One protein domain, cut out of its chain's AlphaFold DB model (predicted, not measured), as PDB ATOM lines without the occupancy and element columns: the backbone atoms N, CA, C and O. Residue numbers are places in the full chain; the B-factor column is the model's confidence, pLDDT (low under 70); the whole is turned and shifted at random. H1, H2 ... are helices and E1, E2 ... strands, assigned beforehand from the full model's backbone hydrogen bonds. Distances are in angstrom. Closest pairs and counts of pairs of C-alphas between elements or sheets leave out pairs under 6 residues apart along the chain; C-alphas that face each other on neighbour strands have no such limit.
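What this domain is: This is residues 2 to 81 of the 190 residues of the protein "LPS export ABC transporter periplasmic protein LptC" of Acinetobacter ursingii (UniProt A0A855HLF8). Four long strands, E1, E2, E3 and E4, lie side by side in a nearly untwisted ribbon, a sheet of one layer, with the short helix H1 and a tail, residues 72 to 81, near one end. The 80 printed residues run E1, E2, E3, E4, H1; the sheet, in that strand order, is a meander, each strand the antiparallel neighbour of the one before. The class is mostly strand; the whole is loose, radius of gyration of the C-alphas 15.7 A, a rod of 51 by 22 by 22 A.

How they stand to each other: Inner strands E2, residues 19 to 30, and E3, residues 36 to 48, form a hairpin at 178 degrees; N 21 and O 44 are 2.8 A apart. Edge strand E1, residues 6 to 13, pairs with E2 through N 10 and O 22, 2.8 A. Edge strand E4, residues 53 to 62, pairs with E3 through N 43 and O 59, 2.8 A. E1 and E4 are apart. H1, residues 67 to 71, only grazes the sheet; its closest C-alphas to E3 are Phe 67 and Arg 38, 7.2 A. H1's O i to N i+4 pair is within hydrogen-bond range.

Where its parts are: E3 spans 40.2 A, E2 33.5 A, E4 30.7 A and E1 24.0 A. C-alpha 6 is at (234.663, 104.021, 161.058), C-alpha 71 at (234.903, 114.684, 158.101).

The domain as a whole: The C-alphas of Lys 31 and Asp 51 are farthest apart, 51.6 A. The printed part has no cut, and the four links are tight. Residues 73 and 75 to 77 are under pLDDT 70.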
ATOM      1  N   ARG A   2     244.664 112.374 160.020       84.38
ATOM      2  CA  ARG A   2     243.729 112.338 161.167       84.38
ATOM      3  C   ARG A   2     243.508 110.962 161.816       84.38
ATOM      4  O   ARG A   2     242.968 110.903 162.904       84.38
ATOM      5  N   GLY A   3     243.937 109.873 161.175       86.50
ATOM      6  CA  GLY A   3     243.689 108.501 161.645       86.50
ATOM      7  C   GLY A   3     242.674 107.758 160.773       86.50
ATOM      8  O   GLY A   3     242.375 108.198 159.661       86.50
ATOM      9  N   THR A   4     242.190 106.618 161.267       90.31
ATOM     10  CA  THR A   4     241.183 105.782 160.596       90.31
ATOM     11  C   THR A   4     239.820 106.046 161.212       90.31
ATOM     12  O   THR A   4     239.652 105.881 162.416       90.31
ATOM     13  N   MET A   5     238.843 106.406 160.385       92.12
ATOM     14  CA  MET A   5     237.461 106.604 160.807       92.12
ATOM     15  C   MET A   5     236.614 105.387 160.436       92.12
ATOM     16  O   MET A   5     236.759 104.835 159.344       92.12
ATOM     17  N   LEU A   6     235.719 104.987 161.335       93.62
ATOM     18  CA  LEU A   6     234.663 104.021 161.058       93.62
ATOM     19  C   LEU A   6     233.358 104.775 160.832       93.62
ATOM     20  O   LEU A   6     232.925 105.511 161.712       93.62
ATOM     21  N   GLU A   7     232.712 104.545 159.696       94.12
ATOM     22  CA  GLU A   7     231.371 105.051 159.411       94.12
ATOM     23  C   GLU A   7     230.407 103.886 159.206       94.12
ATOM     24  O   GLU A   7     230.752 102.861 158.613       94.12
ATOM     25  N   GLY A   8     229.179 104.050 159.683       94.00
ATOM     26  CA  GLY A   8     228.122 103.068 159.521       94.00
ATOM     27  C   GLY A   8     226.793 103.736 159.214       94.00
ATOM     28  O   GLY A   8     226.442 104.770 159.785       94.00
ATOM     29  N   GLN A   9     226.021 103.113 158.330       96.62
ATOM     30  CA  GLN A   9     224.638 103.491 158.083       96.62
ATOM     31  C   GLN A   9     223.769 102.240 158.018       96.62
ATOM     32  O   GLN A   9     223.996 101.347 157.205       96.62
ATOM     33  N   PHE A  10     222.722 102.232 158.826       97.75
ATOM     34  CA  PHE A  10     221.682 101.223 158.846       97.75
ATOM     35  C   PHE A  10     220.352 101.857 158.433       97.75
ATOM     36  O   PHE A  10     220.012 102.953 158.881       97.75
ATOM     37  N   ARG A  11     219.605 101.186 157.555       98.25
ATOM     38  CA  ARG A  11     218.268 101.606 157.116       98.25
ATOM     39  C   ARG A  11     217.313 100.439 157.269       98.25
ATOM     40  O   ARG A  11     217.689  99.306 156.979       98.25
ATOM     41  N   TYR A  12     216.091 100.736 157.679       97.88
ATOM     42  CA  TYR A  12     215.035  99.747 157.797       97.88
ATOM     43  C   TYR A  12     213.712 100.301 157.287       97.88
ATOM     44  O   TYR A  12     213.441 101.498 157.371       97.88
ATOM     45  N   ILE A  13     212.887  99.387 156.796       98.06
ATOM     46  CA  ILE A  13     211.463  99.574 156.570       98.06
ATOM     47  C   ILE A  13     210.776  98.324 157.103       98.06
ATOM     48  O   ILE A  13     211.249  97.207 156.891       98.06
ATOM     49  N   THR A  14     209.711  98.511 157.863       96.62
ATOM     50  CA  THR A  14     208.972  97.425 158.501       96.62
ATOM     51  C   THR A  14     207.490  97.604 158.227       96.62
ATOM     52  O   THR A  14     207.024  98.718 158.007       96.62
ATOM     53  N   GLU A  15     206.742  96.507 158.270       93.06
ATOM     54  CA  GLU A  15     205.295  96.550 158.045       93.06
ATOM     55  C   GLU A  15     204.561  97.288 159.174       93.06
ATOM     56  O   GLU A  15     203.644  98.057 158.911       93.06
ATOM     57  N   ASN A  16     204.988  97.092 160.429       94.62
ATOM     58  CA  ASN A  16     204.240  97.538 161.612       94.62
ATOM     59  C   ASN A  16     204.957  98.589 162.466       94.62
ATOM     60  O   ASN A  16     204.411  99.007 163.480       94.62
ATOM     61  N   PHE A  17     206.178  98.984 162.111       95.25
ATOM     62  CA  PHE A  17     207.001  99.912 162.894       95.25
ATOM     63  C   PHE A  17     207.656 100.960 161.988       95.25
ATOM     64  O   PHE A  17     208.750 101.438 162.262       95.25
ATOM     65  N   GLY A  18     207.028 101.260 160.848       97.19
ATOM     66  CA  GLY A  18     207.484 102.276 159.909       97.19
ATOM     67  C   GLY A  18     208.907 102.069 159.391       97.19
ATOM     68  O   GLY A  18     209.403 100.948 159.245       97.19
ATOM     69  N   GLU A  19     209.560 103.182 159.100       98.44
ATOM     70  CA  GLU A  19     210.888 103.244 158.510       98.44
ATOM     71  C   GLU A  19     211.850 104.034 159.390       98.44
ATOM     72  O   GLU A  19     211.461 104.810 160.273       98.44
ATOM     73  N   GLY A  20     213.137 103.841 159.149       98.19
ATOM     74  CA  GLY A  20     214.143 104.630 159.822       98.19
ATOM     75  C   GLY A  20     215.542 104.441 159.280       98.19
ATOM     76  O   GLY A  20     215.844 103.575 158.454       98.19
ATOM     77  N   LYS A  21     216.412 105.317 159.763       98.38
ATOM     78  CA  LYS A  21     217.815 105.404 159.396       98.38
ATOM     79  C   LYS A  21     218.622 105.731 160.641       98.38
ATOM     80  O   LYS A  21     218.358 106.727 161.310       98.38
ATOM     81  N   ILE A  22     219.637 104.920 160.899       97.56
ATOM     82  CA  ILE A  22     220.670 105.179 161.896       97.56
ATOM     83  C   ILE A  22     221.965 105.387 161.123       97.56
ATOM     84  O   ILE A  22     222.331 104.557 160.295       97.56
ATOM     85  N   SER A  23     222.659 106.487 161.359       95.88
ATOM     86  CA  SER A  23     224.008 106.694 160.843       95.88
ATOM     87  C   SER A  23     224.896 107.240 161.936       95.88
ATOM     88  O   SER A  23     224.434 108.018 162.766       95.88
ATOM     89  N   GLY A  24     226.160 106.868 161.912       94.50
ATOM     90  CA  GLY A  24     227.144 107.447 162.801       94.50
ATOM     91  C   GLY A  24     228.542 107.135 162.325       94.50
ATOM     92  O   GLY A  24     228.768 106.183 161.572       94.50
ATOM     93  N   ALA A  25     229.464 107.950 162.787       94.19
ATOM     94  CA  ALA A  25     230.872 107.814 162.542       94.19
ATOM     95  C   ALA A  25     231.643 107.959 163.851       94.19
ATOM     96  O   ALA A  25     231.208 108.607 164.806       94.19
ATOM     97  N   TYR A  26     232.795 107.306 163.892       94.56
ATOM     98  CA  TYR A  26     233.702 107.308 165.021       94.56
ATOM     99  C   TYR A  26     235.135 107.382 164.508       94.56
ATOM    100  O   TYR A  26     235.598 106.495 163.787       94.56
ATOM    101  N   LEU A  27     235.829 108.447 164.888       94.94
ATOM    102  CA  LEU A  27     237.242 108.661 164.635       94.94
ATOM    103  C   LEU A  27     237.950 108.754 165.993       94.94
ATOM    104  O   LEU A  27     237.815 109.777 166.669       94.94
ATOM    105  N   PRO A  28     238.663 107.699 166.415       93.19
ATOM    106  CA  PRO A  28     239.463 107.752 167.626       93.19
ATOM    107  C   PRO A  28     240.705 108.622 167.426       93.19
ATOM    108  O   PRO A  28     241.281 108.618 166.336       93.19
ATOM    109  N   GLU A  29     241.127 109.298 168.497       89.38
ATOM    110  CA  GLU A  29     242.421 109.995 168.588       89.38
ATOM    111  C   GLU A  29     242.748 110.869 167.354       89.38
ATOM    112  O   GLU A  29     243.775 110.688 166.686       89.38
ATOM    113  N   ASP A  30     241.873 111.825 167.005       89.12
ATOM    114  CA  ASP A  30     242.143 112.716 165.867       89.12
ATOM    115  C   ASP A  30     243.328 113.639 166.201       89.12
ATOM    116  O   ASP A  30     243.215 114.599 166.967       89.12
ATOM    117  N   LYS A  31     244.472 113.381 165.559       85.75
ATOM    118  CA  LYS A  31     245.721 114.147 165.730       85.75
ATOM    119  C   LYS A  31     245.584 115.635 165.409       85.75
ATOM    120  O   LYS A  31     246.383 116.444 165.872       85.75
ATOM    121  N   LYS A  32     244.602 116.020 164.586       86.62
ATOM    122  CA  LYS A  32     244.299 117.431 164.282       86.62
ATOM    123  C   LYS A  32     243.300 118.043 165.270       86.62
ATOM    124  O   LYS A  32     242.952 119.211 165.126       86.62
ATOM    125  N   TYR A  33     242.865 117.278 166.267       87.56
ATOM    126  CA  TYR A  33     241.895 117.661 167.285       87.56
ATOM    127  C   TYR A  33     242.357 117.208 168.686       87.56
ATOM    128  O   TYR A  33     241.610 116.608 169.452       87.56
ATOM    129  N   ASN A  34     243.618 117.511 169.025       88.31
ATOM    130  CA  ASN A  34     244.226 117.247 170.340       88.31
ATOM    131  C   ASN A  34     244.094 115.788 170.815       88.31
ATOM    132  O   ASN A  34     243.856 115.555 172.000       88.31
ATOM    133  N   ASP A  35     244.190 114.835 169.885       88.12
ATOM    134  CA  ASP A  35     244.051 113.397 170.140       88.12
ATOM    135  C   ASP A  35     242.715 113.027 170.822       88.12
ATOM    136  O   ASP A  35     242.606 112.006 171.496       88.12
ATOM    137  N   GLN A  36     241.673 113.853 170.654       91.19
ATOM    138  CA  GLN A  36     240.332 113.564 171.158       91.19
ATOM    139  C   GLN A  36     239.534 112.726 170.159       91.19
ATOM    140  O   GLN A  36     239.653 112.879 168.941       91.19
ATOM    141  N   ASP A  37     238.646 111.892 170.697       92.81
ATOM    142  CA  ASP A  37     237.692 111.138 169.894       92.81
ATOM    143  C   ASP A  37     236.636 112.063 169.286       92.81
ATOM    144  O   ASP A  37     236.020 112.889 169.971       92.81
ATOM    145  N   ARG A  38     236.362 111.857 168.000       94.38
ATOM    146  CA  ARG A  38     235.303 112.548 167.266       94.38
ATOM    147  C   ARG A  38     234.237 111.558 166.853       94.38
ATOM    148  O   ARG A  38     234.533 110.462 166.382       94.38
ATOM    149  N   LYS A  39     232.977 111.930 167.051       94.50
ATOM    150  CA  LYS A  39     231.848 111.035 166.812       94.50
ATOM    151  C   LYS A  39     230.579 111.782 166.462       94.50
ATOM    152  O   LYS A  39     230.307 112.839 167.030       94.50
ATOM    153  N   ASP A  40     229.764 111.175 165.616       94.56
ATOM    154  CA  ASP A  40     228.400 111.616 165.363       94.56
ATOM    155  C   ASP A  40     227.413 110.454 165.426       94.56
ATOM    156  O   ASP A  40     227.750 109.278 165.282       94.56
ATOM    157  N   LEU A  41     226.163 110.808 165.698       95.56
ATOM    158  CA  LEU A  41     225.042 109.893 165.660       95.56
ATOM    159  C   LEU A  41     223.826 110.641 165.135       95.56
ATOM    160  O   LEU A  41     223.457 111.701 165.645       95.56
ATOM    161  N   LYS A  42     223.173 110.054 164.141       96.56
ATOM    162  CA  LYS A  42     221.905 110.518 163.598       96.56
ATOM    163  C   LYS A  42     220.938 109.358 163.588       96.56
ATOM    164  O   LYS A  42     221.233 108.294 163.042       96.56
ATOM    165  N   PHE A  43     219.774 109.581 164.167       98.19
ATOM    166  CA  PHE A  43     218.675 108.643 164.155       98.19
ATOM    167  C   PHE A  43     217.425 109.349 163.657       98.19
ATOM    168  O   PHE A  43     217.030 110.385 164.185       98.19
ATOM    169  N   LEU A  44     216.826 108.780 162.620       98.44
ATOM    170  CA  LEU A  44     215.559 109.205 162.055       98.44
ATOM    171  C   LEU A  44     214.625 108.007 162.050       98.44
ATOM    172  O   LEU A  44     215.008 106.929 161.594       98.44
ATOM    173  N   HIS A  45     213.405 108.206 162.520       98.50
ATOM    174  CA  HIS A  45     212.373 107.187 162.506       98.50
ATOM    175  C   HIS A  45     211.011 107.829 162.238       98.50
ATOM    176  O   HIS A  45     210.607 108.768 162.925       98.50
ATOM    177  N   ASN A  46     210.322 107.323 161.218       98.62
ATOM    178  CA  ASN A  46     208.987 107.745 160.815       98.62
ATOM    179  C   ASN A  46     208.060 106.545 160.893       98.62
ATOM    180  O   ASN A  46     208.389 105.479 160.374       98.62
ATOM    181  N   TRP A  47     206.896 106.720 161.505       98.62
ATOM    182  CA  TRP A  47     205.928 105.643 161.608       98.62
ATOM    183  C   TRP A  47     204.501 106.173 161.561       98.62
ATOM    184  O   TRP A  47     204.050 106.870 162.470       98.62
ATOM    185  N   ASP A  48     203.788 105.806 160.501       97.75
ATOM    186  CA  ASP A  48     202.334 105.892 160.441       97.75
ATOM    187  C   ASP A  48     201.760 104.696 161.209       97.75
ATOM    188  O   ASP A  48     201.736 103.567 160.722       97.75
ATOM    189  N   ILE A  49     201.371 104.937 162.461       97.69
ATOM    190  CA  ILE A  49     200.909 103.902 163.394       97.69
ATOM    191  C   ILE A  49     199.573 103.322 162.915       97.69
ATOM    192  O   ILE A  49     199.325 102.125 163.038       97.69
ATOM    193  N   ASN A  50     198.698 104.190 162.407       97.00
ATOM    194  CA  ASN A  50     197.431 103.871 161.752       97.00
ATOM    195  C   ASN A  50     196.922 105.118 161.001       97.00
ATOM    196  O   ASN A  50     197.601 106.143 160.954       97.00
ATOM    197  N   ASP A  51     195.695 105.068 160.482       97.06
ATOM    198  CA  ASP A  51     195.058 106.168 159.738       97.06
ATOM    199  C   ASP A  51     194.940 107.497 160.515       97.06
ATOM    200  O   ASP A  51     194.679 108.557 159.925       97.06
ATOM    201  N   TYR A  52     195.115 107.451 161.838       98.19
ATOM    202  CA  TYR A  52     194.892 108.568 162.749       98.19
ATOM    203  C   TYR A  52     196.156 109.035 163.461       98.19
ATOM    204  O   TYR A  52     196.298 110.231 163.713       98.19
ATOM    205  N   TRP A  53     197.066 108.114 163.778       98.44
ATOM    206  CA  TRP A  53     198.270 108.374 164.556       98.44
ATOM    207  C   TRP A  53     199.523 108.207 163.709       98.44
ATOM    208  O   TRP A  53     199.710 107.193 163.045       98.44
ATOM    209  N   SER A  54     200.426 109.177 163.794       98.56
ATOM    210  CA  SER A  54     201.772 109.068 163.221       98.56
ATOM    211  C   SER A  54     202.795 109.645 164.182       98.56
ATOM    212  O   SER A  54     202.490 110.562 164.946       98.56
ATOM    213  N   THR A  55     204.012 109.123 164.150       98.62
ATOM    214  CA  THR A  55     205.118 109.608 164.967       98.62
ATOM    215  C   THR A  55     206.361 109.849 164.120       98.62
ATOM    216  O   THR A  55     206.647 109.112 163.177       98.62
ATOM    217  N   ASN A  56     207.112 110.884 164.481       98.44
ATOM    218  CA  ASN A  56     208.438 111.173 163.952       98.44
ATOM    219  C   ASN A  56     209.406 111.323 165.126       98.44
ATOM    220  O   ASN A  56     209.115 112.011 166.105       98.44
ATOM    221  N   LEU A  57     210.546 110.654 165.033       98.31
ATOM    222  CA  LEU A  57     211.629 110.736 165.994       98.31
ATOM    223  C   LEU A  57     212.904 111.104 165.243       98.31
ATOM    224  O   LEU A  57     213.297 110.443 164.284       98.31
ATOM    225  N   GLU A  58     213.537 112.172 165.696       98.31
ATOM    226  CA  GLU A  58     214.784 112.696 165.174       98.31
ATOM    227  C   GLU A  58     215.744 112.902 166.341       98.31
ATOM    228  O   GLU A  58     215.428 113.583 167.315       98.31
ATOM    229  N   TYR A  59     216.933 112.325 166.254       97.94
ATOM    230  CA  TYR A  59     217.990 112.541 167.225       97.94
ATOM    231  C   TYR A  59     219.296 112.766 166.489       97.94
ATOM    232  O   TYR A  59     219.797 111.865 165.816       97.94
ATOM    233  N   ASN A  60     219.851 113.963 166.637       96.25
ATOM    234  CA  ASN A  60     221.154 114.310 166.102       96.25
ATOM    235  C   ASN A  60     222.125 114.623 167.245       96.25
ATOM    236  O   ASN A  60     221.792 115.308 168.221       96.25
ATOM    237  N   TYR A  61     223.343 114.117 167.100       95.62
ATOM    238  CA  TYR A  61     224.449 114.331 168.014       95.62
ATOM    239  C   TYR A  61     225.765 114.407 167.244       95.62
ATOM    240  O   TYR A  61     225.991 113.633 166.317       95.62
ATOM    241  N   ALA A  62     226.641 115.310 167.673       94.94
ATOM    242  CA  ALA A  62     228.034 115.356 167.257       94.94
ATOM    243  C   ALA A  62     228.923 115.729 168.448       94.94
ATOM    244  O   ALA A  62     228.475 116.391 169.391       94.94
ATOM    245  N   SER A  63     230.183 115.302 168.407       92.56
ATOM    246  CA  SER A  63     231.199 115.614 169.417       92.56
ATOM    247  C   SER A  63     231.583 117.090 169.443       92.56
ATOM    248  O   SER A  63     231.848 117.640 170.512       92.56
ATOM    249  N   ASP A  64     231.628 117.724 168.272       89.50
ATOM    250  CA  ASP A  64     232.191 119.055 168.075       89.50
ATOM    251  C   ASP A  64     231.571 119.763 166.860       89.50
ATOM    252  O   ASP A  64     230.952 119.131 166.002       89.50
ATOM    253  N   LYS A  65     231.730 121.090 166.800       87.81
ATOM    254  CA  LYS A  65     231.139 121.939 165.753       87.81
ATOM    255  C   LYS A  65     231.757 121.753 164.373       87.81
ATOM    256  O   LYS A  65     231.077 121.976 163.374       87.81
ATOM    257  N   ASP A  66     233.012 121.324 164.315       87.25
ATOM    258  CA  ASP A  66     233.767 121.207 163.071       87.25
ATOM    259  C   ASP A  66     233.634 119.806 162.457       87.25
ATOM    260  O   ASP A  66     234.123 119.570 161.355       87.25
ATOM    261  N   PHE A  67     232.937 118.878 163.130       87.06
ATOM    262  CA  PHE A  67     232.803 117.478 162.725       87.06
ATOM    263  C   PHE A  67     232.357 117.341 161.272       87.06
ATOM    264  O   PHE A  67     232.991 116.657 160.471       87.06
ATOM    265  N   THR A  68     231.278 118.038 160.913       83.38
ATOM    266  CA  THR A  68     230.716 117.947 159.562       83.38
ATOM    267  C   THR A  68     231.628 118.602 158.527       83.38
ATOM    268  O   THR A  68     231.788 118.050 157.446       83.38
ATOM    269  N   ALA A  69     232.249 119.739 158.850       83.44
ATOM    270  CA  ALA A  69     233.139 120.441 157.923       83.44
ATOM    271  C   ALA A  69     234.429 119.653 157.641       83.44
ATOM    272  O   ALA A  69     234.935 119.676 156.522       83.44
ATOM    273  N   ASP A  70     234.953 118.962 158.653       82.62
ATOM    274  CA  ASP A  70     236.223 118.244 158.569       82.62
ATOM    275  C   ASP A  70     236.101 116.835 157.987       82.62
ATOM    276  O   ASP A  70     237.047 116.359 157.352       82.62
ATOM    277  N   LEU A  71     235.002 116.136 158.287       82.06
ATOM    278  CA  LEU A  71     234.903 114.684 158.101       82.06
ATOM    279  C   LEU A  71     233.796 114.267 157.131       82.06
ATOM    280  O   LEU A  71     233.800 113.128 156.671       82.06
ATOM    281  N   ASN A  72     232.866 115.158 156.772       77.25
ATOM    282  CA  ASN A  72     231.817 114.807 155.823       77.25
ATOM    283  C   ASN A  72     232.331 114.903 154.381       77.25
ATOM    284  O   ASN A  72     232.719 115.965 153.905       77.25
ATOM    285  N   SER A  73     232.289 113.781 153.668       67.19
ATOM    286  CA  SER A  73     232.702 113.684 152.264       67.19
ATOM    287  C   SER A  73     231.600 114.064 151.267       67.19
ATOM    288  O   SER A  73     231.853 114.117 150.062       67.19
ATOM    289  N   SER A  74     230.378 114.337 151.741       72.50
ATOM    290  CA  SER A  74     229.270 114.736 150.877       72.50
ATOM    291  C   SER A  74     229.437 116.185 150.397       72.50
ATOM    292  O   SER A  74     229.562 117.088 151.233       72.50
ATOM    293  N   PRO A  75     229.364 116.447 149.078       64.06
ATOM    294  CA  PRO A  75     229.441 117.802 148.526       64.06
ATOM    295  C   PRO A  75     228.264 118.695 148.954       64.06
ATOM    296  O   PRO A  75     228.393 119.915 148.939       64.06
ATOM    297  N   ASP A  76     227.152 118.100 149.395       65.94
ATOM    298  CA  ASP A  76     225.977 118.814 149.913       65.94
ATOM    299  C   ASP A  76     226.018 119.016 151.438       65.94
ATOM    300  O   ASP A  76     225.025 119.422 152.053       65.94
ATOM    301  N   SER A  77     227.138 118.684 152.087       67.31
ATOM    302  CA  SER A  77     227.257 118.805 153.536       67.31
ATOM    303  C   SER A  77     227.195 120.269 153.985       67.31
ATOM    304  O   SER A  77     227.830 121.163 153.428       67.31
ATOM    305  N   LYS A  78     226.386 120.521 155.016       72.12
ATOM    306  CA  LYS A  78     226.306 121.811 155.704       72.12
ATOM    307  C   LYS A  78     226.593 121.592 157.176       72.12
ATOM    308  O   LYS A  78     226.067 120.650 157.769       72.12
ATOM    309  N   THR A  79     227.391 122.475 157.758       75.50
ATOM    310  CA  THR A  79     227.602 122.502 159.203       75.50
ATOM    311  C   THR A  79     226.370 123.099 159.867       75.50
ATOM    312  O   THR A  79     226.128 124.302 159.770       75.50
ATOM    313  N   ASP A  80     225.582 122.248 160.518       80.31
ATOM    314  CA  ASP A  80     224.529 122.687 161.425       80.31
ATOM    315  C   ASP A  80     225.111 122.816 162.834       80.31
ATOM    316  O   ASP A  80     225.702 121.874 163.363       80.31
ATOM    317  N   LEU A  81     224.966 123.998 163.427       88.00
ATOM    318  CA  LEU A  81     225.443 124.277 164.776       88.00
ATOM    319  C   LEU A  81     224.401 123.947 165.843       88.00
ATOM    320  O   LEU A  81     224.774 123.890 167.009       88.00
TER     321      LEU A  81